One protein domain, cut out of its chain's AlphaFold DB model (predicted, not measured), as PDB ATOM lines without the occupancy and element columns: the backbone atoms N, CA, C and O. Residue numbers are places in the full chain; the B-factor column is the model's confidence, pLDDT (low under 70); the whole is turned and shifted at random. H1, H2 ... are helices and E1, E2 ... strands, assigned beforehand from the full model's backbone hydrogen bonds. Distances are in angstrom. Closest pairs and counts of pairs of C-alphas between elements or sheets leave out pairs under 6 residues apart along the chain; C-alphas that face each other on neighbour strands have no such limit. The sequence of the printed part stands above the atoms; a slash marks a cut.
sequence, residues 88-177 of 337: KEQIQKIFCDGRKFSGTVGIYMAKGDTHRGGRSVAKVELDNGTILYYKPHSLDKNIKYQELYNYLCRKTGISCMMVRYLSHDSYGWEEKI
ATOM      1  N   LYS A  88     207.743 227.049 163.405       96.31
ATOM      2  CA  LYS A  88     207.799 225.801 162.641       96.31
ATOM      3  C   LYS A  88     207.709 224.544 163.512       96.31
ATOM      4  O   LYS A  88     206.935 223.643 163.199       96.31
ATOM      5  N   GLU A  89     208.475 224.476 164.599       96.69
ATOM      6  CA  GLU A  89     208.486 223.312 165.497       96.69
ATOM      7  C   GLU A  89     207.168 223.148 166.267       96.69
ATOM      8  O   GLU A  89     206.666 222.031 166.418       96.69
ATOM      9  N   GLN A  90     206.575 224.254 166.722       97.50
ATOM     10  CA  GLN A  90     205.290 224.234 167.421       97.50
ATOM     11  C   GLN A  90     204.169 223.814 166.473       97.50
ATOM     12  O   GLN A  90     203.368 222.952 166.825       97.50
ATOM     13  N   ILE A  91     204.165 224.342 165.248       97.88
ATOM     14  CA  ILE A  91     203.194 223.977 164.216       97.88
ATOM     15  C   ILE A  91     203.304 222.490 163.866       97.88
ATOM     16  O   ILE A  91     202.287 221.801 163.802       97.88
ATOM     17  N   GLN A  92     204.525 221.962 163.724       97.38
ATOM     18  CA  GLN A  92     204.740 220.531 163.485       97.38
ATOM     19  C   GLN A  92     204.172 219.666 164.610       97.38
ATOM     20  O   GLN A  92     203.531 218.648 164.352       97.38
ATOM     21  N   LYS A  93     204.394 220.079 165.860       97.12
ATOM     22  CA  LYS A  93     203.924 219.356 167.041       97.12
ATOM     23  C   LYS A  93     202.403 219.406 167.191       97.12
ATOM     24  O   LYS A  93     201.807 218.389 167.523       97.12
ATOM     25  N   ILE A  94     201.798 220.574 166.987       97.00
ATOM     26  CA  ILE A  94     200.371 220.798 167.237       97.00
ATOM     27  C   ILE A  94     199.537 220.270 166.067       97.00
ATOM     28  O   ILE A  94     198.603 219.506 166.292       97.00
ATOM     29  N   PHE A  95     199.884 220.626 164.828       97.56
ATOM     30  CA  PHE A  95     198.999 220.444 163.673       97.56
ATOM     31  C   PHE A  95     199.445 219.381 162.666       97.56
ATOM     32  O   PHE A  95     198.641 218.943 161.844       97.56
ATOM     33  N   CYS A  96     200.717 218.975 162.681       96.06
ATOM     34  CA  CYS A  96     201.245 218.000 161.718       96.06
ATOM     35  C   CYS A  96     201.476 216.610 162.322       96.06
ATOM     36  O   CYS A  96     202.071 215.760 161.657       96.06
ATOM     37  N   ASP A  97     201.061 216.379 163.570       93.06
ATOM     38  CA  ASP A  97     201.304 215.135 164.315       93.06
ATOM     39  C   ASP A  97     202.800 214.748 164.324       93.06
ATOM     40  O   ASP A  97     203.185 213.588 164.194       93.06
ATOM     41  N   GLY A  98     203.675 215.758 164.401       92.62
ATOM     42  CA  GLY A  98     205.131 215.615 164.361       92.62
ATOM     43  C   GLY A  98     205.739 215.465 162.960       92.62
ATOM     44  O   GLY A  98     206.966 215.455 162.833       92.62
ATOM     45  N   ARG A  99     204.931 215.382 161.892       95.81
ATOM     46  CA  ARG A  99     205.440 215.330 160.512       95.81
ATOM     47  C   ARG A  99     206.112 216.649 160.142       95.81
ATOM     48  O   ARG A  99     205.554 217.729 160.327       95.81
ATOM     49  N   LYS A 100     207.311 216.557 159.566       96.44
ATOM     50  CA  LYS A 100     208.056 217.727 159.089       96.44
ATOM     51  C   LYS A 100     207.402 218.325 157.838       96.44
ATOM     52  O   LYS A 100     206.747 217.618 157.081       96.44
ATOM     53  N   PHE A 101     207.634 219.618 157.635       96.50
ATOM     54  CA  PHE A 101     207.326 220.361 156.408       96.50
ATOM     55  C   PHE A 101     208.511 221.275 156.066       96.50
ATOM     56  O   PHE A 101     209.260 221.680 156.970       96.50
ATOM     57  N   SER A 102     208.719 221.596 154.790       93.75
ATOM     58  CA  SER A 102     209.803 222.494 154.352       93.75
ATOM     59  C   SER A 102     209.296 223.908 154.094       93.75
ATOM     60  O   SER A 102     209.977 224.862 154.472       93.75
ATOM     61  N   GLY A 103     208.085 224.044 153.556       92.38
ATOM     62  CA  GLY A 103     207.422 225.321 153.320       92.38
ATOM     63  C   GLY A 103     205.927 225.188 153.018       92.38
ATOM     64  O   GLY A 103     205.263 224.244 153.443       92.38
ATOM     65  N   THR A 104     205.403 226.177 152.294       95.38
ATOM     66  CA  THR A 104     203.994 226.274 151.884       95.38
ATOM     67  C   THR A 104     203.823 225.887 150.418       95.38
ATOM     68  O   THR A 104     204.582 226.382 149.585       95.38
ATOM     69  N   VAL A 105     202.778 225.127 150.094       96.00
ATOM     70  CA  VAL A 105     202.249 224.981 148.727       96.00
ATOM     71  C   VAL A 105     201.545 226.265 148.295       96.00
ATOM     72  O   VAL A 105     201.754 226.742 147.184       96.00
ATOM     73  N   GLY A 106     200.754 226.866 149.190       94.31
ATOM     74  CA  GLY A 106     199.985 228.068 148.882       94.31
ATOM     75  C   GLY A 106     199.523 228.822 150.124       94.31
ATOM     76  O   GLY A 106     199.327 228.239 151.192       94.31
ATOM     77  N   ILE A 107     199.350 230.135 149.966       94.12
ATOM     78  CA  ILE A 107     198.719 231.020 150.948       94.12
ATOM     79  C   ILE A 107     197.548 231.693 150.237       94.12
ATOM     80  O   ILE A 107     197.741 232.462 149.299       94.12
ATOM     81  N   TYR A 108     196.336 231.393 150.686       92.06
ATOM     82  CA  TYR A 108     195.096 231.882 150.100       92.06
ATOM     83  C   TYR A 108     194.454 232.866 151.077       92.06
ATOM     84  O   TYR A 108     193.847 232.467 152.073       92.06
ATOM     85  N   MET A 109     194.639 234.156 150.808       86.12
ATOM     86  CA  MET A 109     194.096 235.262 151.606       86.12
ATOM     87  C   MET A 109     192.598 235.487 151.332       86.12
ATOM     88  O   MET A 109     192.028 234.855 150.441       86.12
ATOM     89  N   ALA A 110     191.977 236.409 152.081       76.44
ATOM     90  CA  ALA A 110     190.568 236.793 151.936       76.44
ATOM     91  C   ALA A 110     189.582 235.637 152.188       76.44
ATOM     92  O   ALA A 110     188.626 235.441 151.442       76.44
ATOM     93  N   LYS A 111     189.818 234.862 153.255       73.44
ATOM     94  CA  LYS A 111     188.920 233.796 153.735       73.44
ATOM     95  C   LYS A 111     188.009 234.260 154.875       73.44
ATOM     96  O   LYS A 111     187.845 233.553 155.858       73.44
ATOM     97  N   GLY A 112     187.468 235.465 154.738       66.00
ATOM     98  CA  GLY A 112     186.624 236.130 155.726       66.00
ATOM     99  C   GLY A 112     186.733 237.644 155.591       66.00
ATOM    100  O   GLY A 112     187.382 238.150 154.662       66.00
ATOM    101  N   ASP A 113     186.142 238.355 156.543       71.00
ATOM    102  CA  ASP A 113     186.122 239.808 156.531       71.00
ATOM    103  C   ASP A 113     187.515 240.422 156.697       71.00
ATOM    104  O   ASP A 113     188.468 239.861 157.253       71.00
ATOM    105  N   THR A 114     187.659 241.602 156.099       74.88
ATOM    106  CA  THR A 114     188.922 242.327 156.057       74.88
ATOM    107  C   THR A 114     188.931 243.413 157.126       74.88
ATOM    108  O   THR A 114     188.180 244.381 157.053       74.88
ATOM    109  N   HIS A 115     189.861 243.319 158.073       70.00
ATOM    110  CA  HIS A 115     190.000 244.245 159.194       70.00
ATOM    111  C   HIS A 115     191.417 244.835 159.275       70.00
ATOM    112  O   HIS A 115     192.344 244.427 158.575       70.00
ATOM    113  N   ARG A 116     191.600 245.835 160.150       66.44
ATOM    114  CA  ARG A 116     192.918 246.337 160.605       66.44
ATOM    115  C   ARG A 116     193.924 246.591 159.473       66.44
ATOM    116  O   ARG A 116     195.054 246.098 159.494       66.44
ATOM    117  N   GLY A 117     193.513 247.388 158.492       65.62
ATOM    118  CA  GLY A 117     194.383 247.790 157.390       65.62
ATOM    119  C   GLY A 117     194.584 246.705 156.339       65.62
ATOM    120  O   GLY A 117     195.680 246.622 155.805       65.62
ATOM    121  N   GLY A 118     193.544 245.910 156.063       71.38
ATOM    122  CA  GLY A 118     193.504 244.992 154.926       71.38
ATOM    123  C   GLY A 118     193.867 243.536 155.242       71.38
ATOM    124  O   GLY A 118     194.149 242.773 154.320       71.38
ATOM    125  N   ARG A 119     193.886 243.148 156.524       80.94
ATOM    126  CA  ARG A 119     194.154 241.776 156.971       80.94
ATOM    127  C   ARG A 119     192.862 240.981 157.056       80.94
ATOM    128  O   ARG A 119     191.866 241.481 157.557       80.94
ATOM    129  N   SER A 120     192.915 239.735 156.631       86.94
ATOM    130  CA  SER A 120     191.812 238.782 156.714       86.94
ATOM    131  C   SER A 120     192.360 237.415 157.097       86.94
ATOM    132  O   SER A 120     193.578 237.199 157.100       86.94
ATOM    133  N   VAL A 121     191.462 236.493 157.435       91.06
ATOM    134  CA  VAL A 121     191.817 235.085 157.608       91.06
ATOM    135  C   VAL A 121     192.466 234.565 156.319       91.06
ATOM    136  O   VAL A 121     192.020 234.876 155.208       91.06
ATOM    137  N   ALA A 122     193.530 233.775 156.459       94.25
ATOM    138  CA  ALA A 122     194.229 233.162 155.337       94.25
ATOM    139  C   ALA A 122     194.324 231.644 155.513       94.25
ATOM    140  O   ALA A 122     194.770 231.160 156.551       94.25
ATOM    141  N   LYS A 123     193.963 230.891 154.471       95.88
ATOM    142  CA  LYS A 123     194.238 229.451 154.394       95.88
ATOM    143  C   LYS A 123     195.702 229.263 153.999       95.88
ATOM    144  O   LYS A 123     196.130 229.767 152.962       95.88
ATOM    145  N   VAL A 124     196.451 228.497 154.779       97.38
ATOM    146  CA  VAL A 124     197.840 228.121 154.501       97.38
ATOM    147  C   VAL A 124     197.906 226.621 154.267       97.38
ATOM    148  O   VAL A 124     197.478 225.834 155.106       97.38
ATOM    149  N   GLU A 125     198.437 226.227 153.115       97.62
ATOM    150  CA  GLU A 125     198.629 224.829 152.737       97.62
ATOM    151  C   GLU A 125     200.119 224.496 152.766       97.62
ATOM    152  O   GLU A 125     200.922 225.164 152.111       97.62
ATOM    153  N   LEU A 126     200.497 223.498 153.563       97.56
ATOM    154  CA  LEU A 126     201.881 223.060 153.748       97.56
ATOM    155  C   LEU A 126     202.244 221.940 152.769       97.56
ATOM    156  O   LEU A 126     201.388 221.175 152.331       97.56
ATOM    157  N   ASP A 127     203.535 221.805 152.457       97.06
ATOM    158  CA  ASP A 127     204.044 220.778 151.527       97.06
ATOM    159  C   ASP A 127     203.873 219.324 152.006       97.06
ATOM    160  O   ASP A 127     204.016 218.389 151.220       97.06
ATOM    161  N   ASN A 128     203.506 219.124 153.272       96.19
ATOM    162  CA  ASN A 128     203.162 217.825 153.850       96.19
ATOM    163  C   ASN A 128     201.647 217.522 153.834       96.19
ATOM    164  O   ASN A 128     201.212 216.523 154.422       96.19
ATOM    165  N   GLY A 129     200.849 218.387 153.198       96.12
ATOM    166  CA  GLY A 129     199.396 218.269 153.061       96.12
ATOM    167  C   GLY A 129     198.580 218.819 154.235       96.12
ATOM    168  O   GLY A 129     197.354 218.802 154.172       96.12
ATOM    169  N   THR A 130     199.210 219.312 155.309       97.25
ATOM    170  CA  THR A 130     198.485 219.975 156.405       97.25
ATOM    171  C   THR A 130     197.931 221.325 155.936       97.25
ATOM    172  O   THR A 130     198.641 222.122 155.321       97.25
ATOM    173  N   ILE A 131     196.668 221.600 156.272       97.50
ATOM    174  CA  ILE A 131     196.003 222.883 156.022       97.50
ATOM    175  C   ILE A 131     195.731 223.569 157.360       97.50
ATOM    176  O   ILE A 131     195.202 222.944 158.281       97.50
ATOM    177  N   LEU A 132     196.070 224.852 157.437       96.62
ATOM    178  CA  LEU A 132     195.886 225.716 158.602       96.62
ATOM    179  C   LEU A 132     195.152 226.993 158.203       96.62
ATOM    180  O   LEU A 132     195.242 227.433 157.056       96.62
ATOM    181  N   TYR A 133     194.508 227.628 159.172       96.56
ATOM    182  CA  TYR A 133     193.987 228.981 159.044       96.56
ATOM    183  C   TYR A 133     194.800 229.932 159.918       96.56
ATOM    184  O   TYR A 133     194.881 229.768 161.132       96.56
ATOM    185  N   TYR A 134     195.414 230.931 159.289       96.06
ATOM    186  CA  TYR A 134     196.021 232.062 159.976       96.06
ATOM    187  C   TYR A 134     194.953 233.122 160.220       96.06
ATOM    188  O   TYR A 134     194.328 233.603 159.270       96.06
ATOM    189  N   LYS A 135     194.774 233.519 161.476       94.25
ATOM    190  CA  LYS A 135     193.840 234.568 161.881       94.25
ATOM    191  C   LYS A 135     194.624 235.784 162.382       94.25
ATOM    192  O   LYS A 135     195.454 235.630 163.276       94.25
ATOM    193  N   PRO A 136     194.404 237.000 161.842       93.19
ATOM    194  CA  PRO A 136     195.168 238.204 162.195       93.19
ATOM    195  C   PRO A 136     194.699 238.855 163.516       93.19
ATOM    196  O   PRO A 136     194.604 240.082 163.638       93.19
ATOM    197  N   HIS A 137     194.360 238.023 164.496       91.88
ATOM    198  CA  HIS A 137     193.989 238.384 165.856       91.88
ATOM    199  C   HIS A 137     194.256 237.200 166.798       91.88
ATOM    200  O   HIS A 137     194.410 236.066 166.350       91.88
ATOM    201  N   SER A 138     194.297 237.468 168.104       94.06
ATOM    202  CA  SER A 138     194.422 236.424 169.124       94.06
ATOM    203  C   SER A 138     193.277 235.411 169.063       94.06
ATOM    204  O   SER A 138     192.133 235.774 168.768       94.06
ATOM    205  N   LEU A 139     193.594 234.155 169.389       95.62
ATOM    206  CA  LEU A 139     192.658 233.035 169.517       95.62
ATOM    207  C   LEU A 139     192.424 232.635 170.980       95.62
ATOM    208  O   LEU A 139     191.845 231.586 171.259       95.62
ATOM    209  N   ASP A 140     192.820 233.478 171.936       95.19
ATOM    210  CA  ASP A 140     192.605 233.215 173.363       95.19
ATOM    211  C   ASP A 140     191.116 233.095 173.690       95.19
ATOM    212  O   ASP A 140     190.716 232.249 174.490       95.19
ATOM    213  N   LYS A 141     190.276 233.889 173.014       93.38
ATOM    214  CA  LYS A 141     188.815 233.780 173.110       93.38
ATOM    215  C   LYS A 141     188.331 232.390 172.693       93.38
ATOM    216  O   LYS A 141     187.536 231.795 173.416       93.38
ATOM    217  N   ASN A 142     188.841 231.855 171.582       94.56
ATOM    218  CA  ASN A 142     188.499 230.520 171.087       94.56
ATOM    219  C   ASN A 142     188.909 229.441 172.098       94.56
ATOM    220  O   ASN A 142     188.106 228.572 172.437       94.56
ATOM    221  N   ILE A 143     190.124 229.542 172.650       95.56
ATOM    222  CA  ILE A 143     190.628 228.613 173.670       95.56
ATOM    223  C   ILE A 143     189.735 228.641 174.919       95.56
ATOM    224  O   ILE A 143     189.298 227.591 175.389       95.56
ATOM    225  N   LYS A 144     189.408 229.830 175.442       95.38
ATOM    226  CA  LYS A 144     188.561 229.976 176.640       95.38
ATOM    227  C   LYS A 144     187.125 229.533 176.425       95.38
ATOM    228  O   LYS A 144     186.541 228.901 177.306       95.38
ATOM    229  N   TYR A 145     186.565 229.807 175.256       95.50
ATOM    230  CA  TYR A 145     185.248 229.303 174.904       95.50
ATOM    231  C   TYR A 145     185.228 227.778 174.838       95.50
ATOM    232  O   TYR A 145     184.344 227.153 175.417       95.50
ATOM    233  N   GLN A 146     186.231 227.169 174.205       95.56
ATOM    234  CA  GLN A 146     186.348 225.718 174.117       95.56
ATOM    235  C   GLN A 146     186.495 225.057 175.496       95.56
ATOM    236  O   GLN A 146     185.888 224.016 175.742       95.56
ATOM    237  N   GLU A 147     187.249 225.665 176.422       96.00
ATOM    238  CA  GLU A 147     187.329 225.214 177.820       96.00
ATOM    239  C   GLU A 147     185.936 225.185 178.483       96.00
ATOM    240  O   GLU A 147     185.564 224.184 179.107       96.00
ATOM    241  N   LEU A 148     185.152 226.253 178.313       95.88
ATOM    242  CA  LEU A 148     183.804 226.374 178.873       95.88
ATOM    243  C   LEU A 148     182.805 225.410 178.211       95.88
ATOM    244  O   LEU A 148     182.012 224.768 178.903       95.88
ATOM    245  N   TYR A 149     182.869 225.271 176.889       96.69
ATOM    246  CA  TYR A 149     182.052 224.337 176.123       96.69
ATOM    247  C   TYR A 149     182.300 222.889 176.554       96.69
ATOM    248  O   TYR A 149     181.365 222.186 176.933       96.69
ATOM    249  N   ASN A 150     183.567 222.473 176.628       96.56
ATOM    250  CA  ASN A 150     183.952 221.148 177.116       96.56
ATOM    251  C   ASN A 150     183.477 220.898 178.556       96.56
ATOM    252  O   ASN A 150     183.030 219.797 178.881       96.56
ATOM    253  N   TYR A 151     183.529 221.911 179.428       96.88
ATOM    254  CA  TYR A 151     182.977 221.798 180.777       96.88
ATOM    255  C   TYR A 151     181.473 221.486 180.760       96.88
ATOM    256  O   TYR A 151     181.045 220.559 181.453       96.88
ATOM    257  N   LEU A 152     180.679 222.203 179.959       97.19
ATOM    258  CA  LEU A 152     179.237 221.963 179.857       97.19
ATOM    259  C   LEU A 152     178.916 220.608 179.228       97.19
ATOM    260  O   LEU A 152     178.107 219.877 179.794       97.19
ATOM    261  N   CYS A 153     179.597 220.226 178.147       96.81
ATOM    262  CA  CYS A 153     179.411 218.919 177.517       96.81
ATOM    263  C   CYS A 153     179.614 217.773 178.520       96.81
ATOM    264  O   CYS A 153     178.755 216.902 178.672       96.81
ATOM    265  N   ARG A 154     180.692 217.825 179.317       95.81
ATOM    266  CA  ARG A 154     180.932 216.836 180.382       95.81
ATOM    267  C   ARG A 154     179.821 216.819 181.429       95.81
ATOM    268  O   ARG A 154     179.482 215.750 181.929       95.81
ATOM    269  N   LYS A 155     179.264 217.982 181.782       96.69
ATOM    270  CA  LYS A 155     178.160 218.087 182.750       96.69
ATOM    271  C   LYS A 155     176.845 217.532 182.215       96.69
ATOM    272  O   LYS A 155     176.059 217.031 183.011       96.69
ATOM    273  N   THR A 156     176.628 217.585 180.907       94.94
ATOM    274  CA  THR A 156     175.444 217.023 180.249       94.94
ATOM    275  C   THR A 156     175.640 215.575 179.788       94.94
ATOM    276  O   THR A 156     174.730 215.005 179.202       94.94
ATOM    277  N   GLY A 157     176.806 214.968 180.039       95.69
ATOM    278  CA  GLY A 157     177.093 213.579 179.666       95.69
ATOM    279  C   GLY A 157     177.417 213.364 178.185       95.69
ATOM    280  O   GLY A 157     177.366 212.229 177.724       95.69
ATOM    281  N   ILE A 158     177.768 214.423 177.448       95.50
ATOM    282  CA  ILE A 158     178.119 214.360 176.023       95.50
ATOM    283  C   ILE A 158     179.589 214.745 175.803       95.50
ATOM    284  O   ILE A 158     180.171 215.519 176.561       95.50
ATOM    285  N   SER A 159     180.229 214.195 174.772       92.81
ATOM    286  CA  SER A 159     181.575 214.605 174.352       92.81
ATOM    287  C   SER A 159     181.535 215.906 173.545       92.81
ATOM    288  O   SER A 159     180.523 216.226 172.927       92.81
ATOM    289  N   CYS A 160     182.654 216.622 173.477       90.75
ATOM    290  CA  CYS A 160     182.875 217.695 172.508       90.75
ATOM    291  C   CYS A 160     184.119 217.404 171.664       90.75
ATOM    292  O   CYS A 160     185.035 216.709 172.114       90.75
ATOM    293  N   MET A 161     184.172 217.984 170.468       91.75
ATOM    294  CA  MET A 161     185.396 218.060 169.679       91.75
ATOM    295  C   MET A 161     186.296 219.166 170.242       91.75
ATOM    296  O   MET A 161     185.807 220.206 170.683       91.75
ATOM    297  N   MET A 162     187.607 218.932 170.239       92.75
ATOM    298  CA  MET A 162     188.603 219.934 170.606       92.75
ATOM    299  C   MET A 162     189.332 220.382 169.346       92.75
ATOM    300  O   MET A 162     190.031 219.584 168.732       92.75
ATOM    301  N   VAL A 163     189.178 221.655 169.007       96.31
ATOM    302  CA  VAL A 163     189.931 222.336 167.961       96.31
ATOM    303  C   VAL A 163     191.302 222.726 168.506       96.31
ATOM    304  O   VAL A 163     191.447 223.222 169.633       96.31
ATOM    305  N   ARG A 164     192.332 222.474 167.708       97.25
ATOM    306  CA  ARG A 164     193.713 222.850 167.986       97.25
ATOM    307  C   ARG A 164     193.941 224.305 167.603       97.25
ATOM    308  O   ARG A 164     193.633 224.731 166.492       97.25
ATOM    309  N   TYR A 165     194.553 225.032 168.530       97.44
ATOM    310  CA  TYR A 165     194.904 226.435 168.379       97.44
ATOM    311  C   TYR A 165     196.362 226.664 168.777       97.44
ATOM    312  O   TYR A 165     196.865 226.038 169.713       97.44
ATOM    313  N   LEU A 166     197.011 227.613 168.109       97.94
ATOM    314  CA  LEU A 166     198.250 228.247 168.552       97.94
ATOM    315  C   LEU A 166     198.007 229.759 168.559       97.94
ATOM    316  O   LEU A 166     197.885 230.367 167.501       97.94
ATOM    317  N   SER A 167     197.853 230.339 169.748       97.44
ATOM    318  CA  SER A 167     197.417 231.729 169.934       97.44
ATOM    319  C   SER A 167     198.568 232.637 170.363       97.44
ATOM    320  O   SER A 167     199.390 232.254 171.195       97.44
ATOM    321  N   HIS A 168     198.574 233.856 169.826       96.44
ATOM    322  CA  HIS A 168     199.436 234.972 170.210       96.44
ATOM    323  C   HIS A 168     198.595 236.243 170.386       96.44
ATOM    324  O   HIS A 168     197.425 236.289 170.014       96.44
ATOM    325  N   ASP A 169     199.191 237.316 170.905       94.12
ATOM    326  CA  ASP A 169     198.465 238.564 171.191       94.12
ATOM    327  C   ASP A 169     197.815 239.195 169.943       94.12
ATOM    328  O   ASP A 169     196.736 239.789 170.015       94.12
ATOM    329  N   SER A 170     198.465 239.080 168.780       91.88
ATOM    330  CA  SER A 170     198.040 239.754 167.544       91.88
ATOM    331  C   SER A 170     197.683 238.823 166.386       91.88
ATOM    332  O   SER A 170     197.257 239.322 165.347       91.88
ATOM    333  N   TYR A 171     197.863 237.509 166.532       95.00
ATOM    334  CA  TYR A 171     197.501 236.505 165.530       95.00
ATOM    335  C   TYR A 171     197.348 235.121 166.165       95.00
ATOM    336  O   TYR A 171     197.715 234.913 167.318       95.00
ATOM    337  N   GLY A 172     196.865 234.156 165.392       96.44
ATOM    338  CA  GLY A 172     196.941 232.754 165.767       96.44
ATOM    339  C   GLY A 172     196.739 231.814 164.591       96.44
ATOM    340  O   GLY A 172     196.332 232.222 163.501       96.44
ATOM    341  N   TRP A 173     197.031 230.543 164.841       97.81
ATOM    342  CA  TRP A 173     196.806 229.437 163.924       97.81
ATOM    343  C   TRP A 173     195.690 228.543 164.444       97.81
ATOM    344  O   TRP A 173     195.667 228.174 165.619       97.81
ATOM    345  N   GLU A 174     194.801 228.168 163.541       97.44
ATOM    346  CA  GLU A 174     193.689 227.258 163.767       97.44
ATOM    347  C   GLU A 174     193.801 226.089 162.786       97.44
ATOM    348  O   GLU A 174     194.217 226.264 161.634       97.44
ATOM    349  N   GLU A 175     193.478 224.878 163.235       96.88
ATOM    350  CA  GLU A 175     193.446 223.730 162.331       96.88
ATOM    351  C   GLU A 175     192.293 223.819 161.326       96.88
ATOM    352  O   GLU A 175     191.281 224.476 161.561       96.88
ATOM    353  N   LYS A 176     192.413 223.124 160.192       95.88
ATOM    354  CA  LYS A 176     191.284 222.990 159.273       95.88
ATOM    355  C   LYS A 176     190.175 222.160 159.921       95.88
ATOM    356  O   LYS A 176     190.386 220.990 160.231       95.88
ATOM    357  N   ILE A 177     188.982 222.737 160.011       95.19
ATOM    358  CA  ILE A 177     187.750 222.006 160.312       95.19
ATOM    359  C   ILE A 177     187.030 221.726 158.992       95.19
ATOM    360  O   ILE A 177     186.877 222.613 158.153       95.19
TER     361      ILE A 177
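AT A GLANCE: This is residues 88 to 177 of the 337 residues of the protein "DUF4135 domain-containing protein" of Ruminococcus sp. AM40-10AC (UniProt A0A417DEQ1). A twisted sheet of five strands is covered over its E5 part by the short helix H1, while the longer helix H2 reaches away from the sheet, beginning near the edge strand E4, and residues 156 to 164 lead back from it to E4. A long loop, residues 109 to 121, joins E1 to E2. The printed part has 90 residues, with two named helices and five named strands in the order H1, E1, E2, E3, H2, E4, E5; the sheet's order is E1, E2, E3, E5, E4, all antiparallel. The class is mixed, helices and strands, and the whole is only just compact, close to loose, with a radius of gyration of the C-alphas of 14.6 A and spans of 42 by 34 by 20 A.

IN THESE COORDINATES: H1 takes residues 88 to 95, 10.4 A long, from C-alpha 88 at (207.799, 225.801, 162.641). E1 is residues 104 to 108, E2 residues 122 to 126, 12.8 A long, and E3 residues 131 to 135, 13.2 A long. H2 follows as residues 140 to 155, 22.9 A from C-alpha 140 at (192.605, 233.215, 173.363) to C-alpha 155. E4 is residues 165 to 167, and E5 is residues 172 to 175, ending at C-alpha 175 at (193.446, 223.730, 162.331).

HOW THE PARTS SIT: The sheet is only just strongly twisted, its C-alphas lying up to 4.4 A off the best plane. E1, E2 and E3 form a meander, each strand the antiparallel neighbour of the one before. E1 and E2, a hairpin, have N 108 and O 123 within hydrogen-bond range at 2.8 A; in the hairpin of E2 and E3, N 124 and O 132 are 2.8 A apart. E3 and E5 stand at 149 degrees between directions, with N 133 and O 174 at 2.8 A. The hairpin of E4 and E5 has N 173 and O 166 at 2.8 A. E3, H2 and E4 form a split strand-helix-strand unit, two strands running the same way with E5 between them in the sheet, and its crossover is right-handed. H1 is on the sheet, over E5, at a height over the sheet of 9.1 A; it runs slantwise to the strands, at 33 degrees to E5 on the local plane, and its closest C-alphas to E5 are those of Phe 95 and Glu 175, 6.6 A apart. H2 only grazes the sheet, with residues 140 to 143; its closest C-alphas to E4 are those of Asp 140 and Ser 167, 6.1 A apart. H1 and H2 are apart. In H1 and H2 every O i to N i+4 pair is within hydrogen-bond range.

THE WHOLE: The two C-alphas farthest apart are those of Gly 117 and Gly 157, 44.3 A. The printed part has no cut. The link from E1 to E2 is long, with 13 residues. The mean pLDDT of the printed part is 92.7, and residues 112, 116 and 117 are under 70.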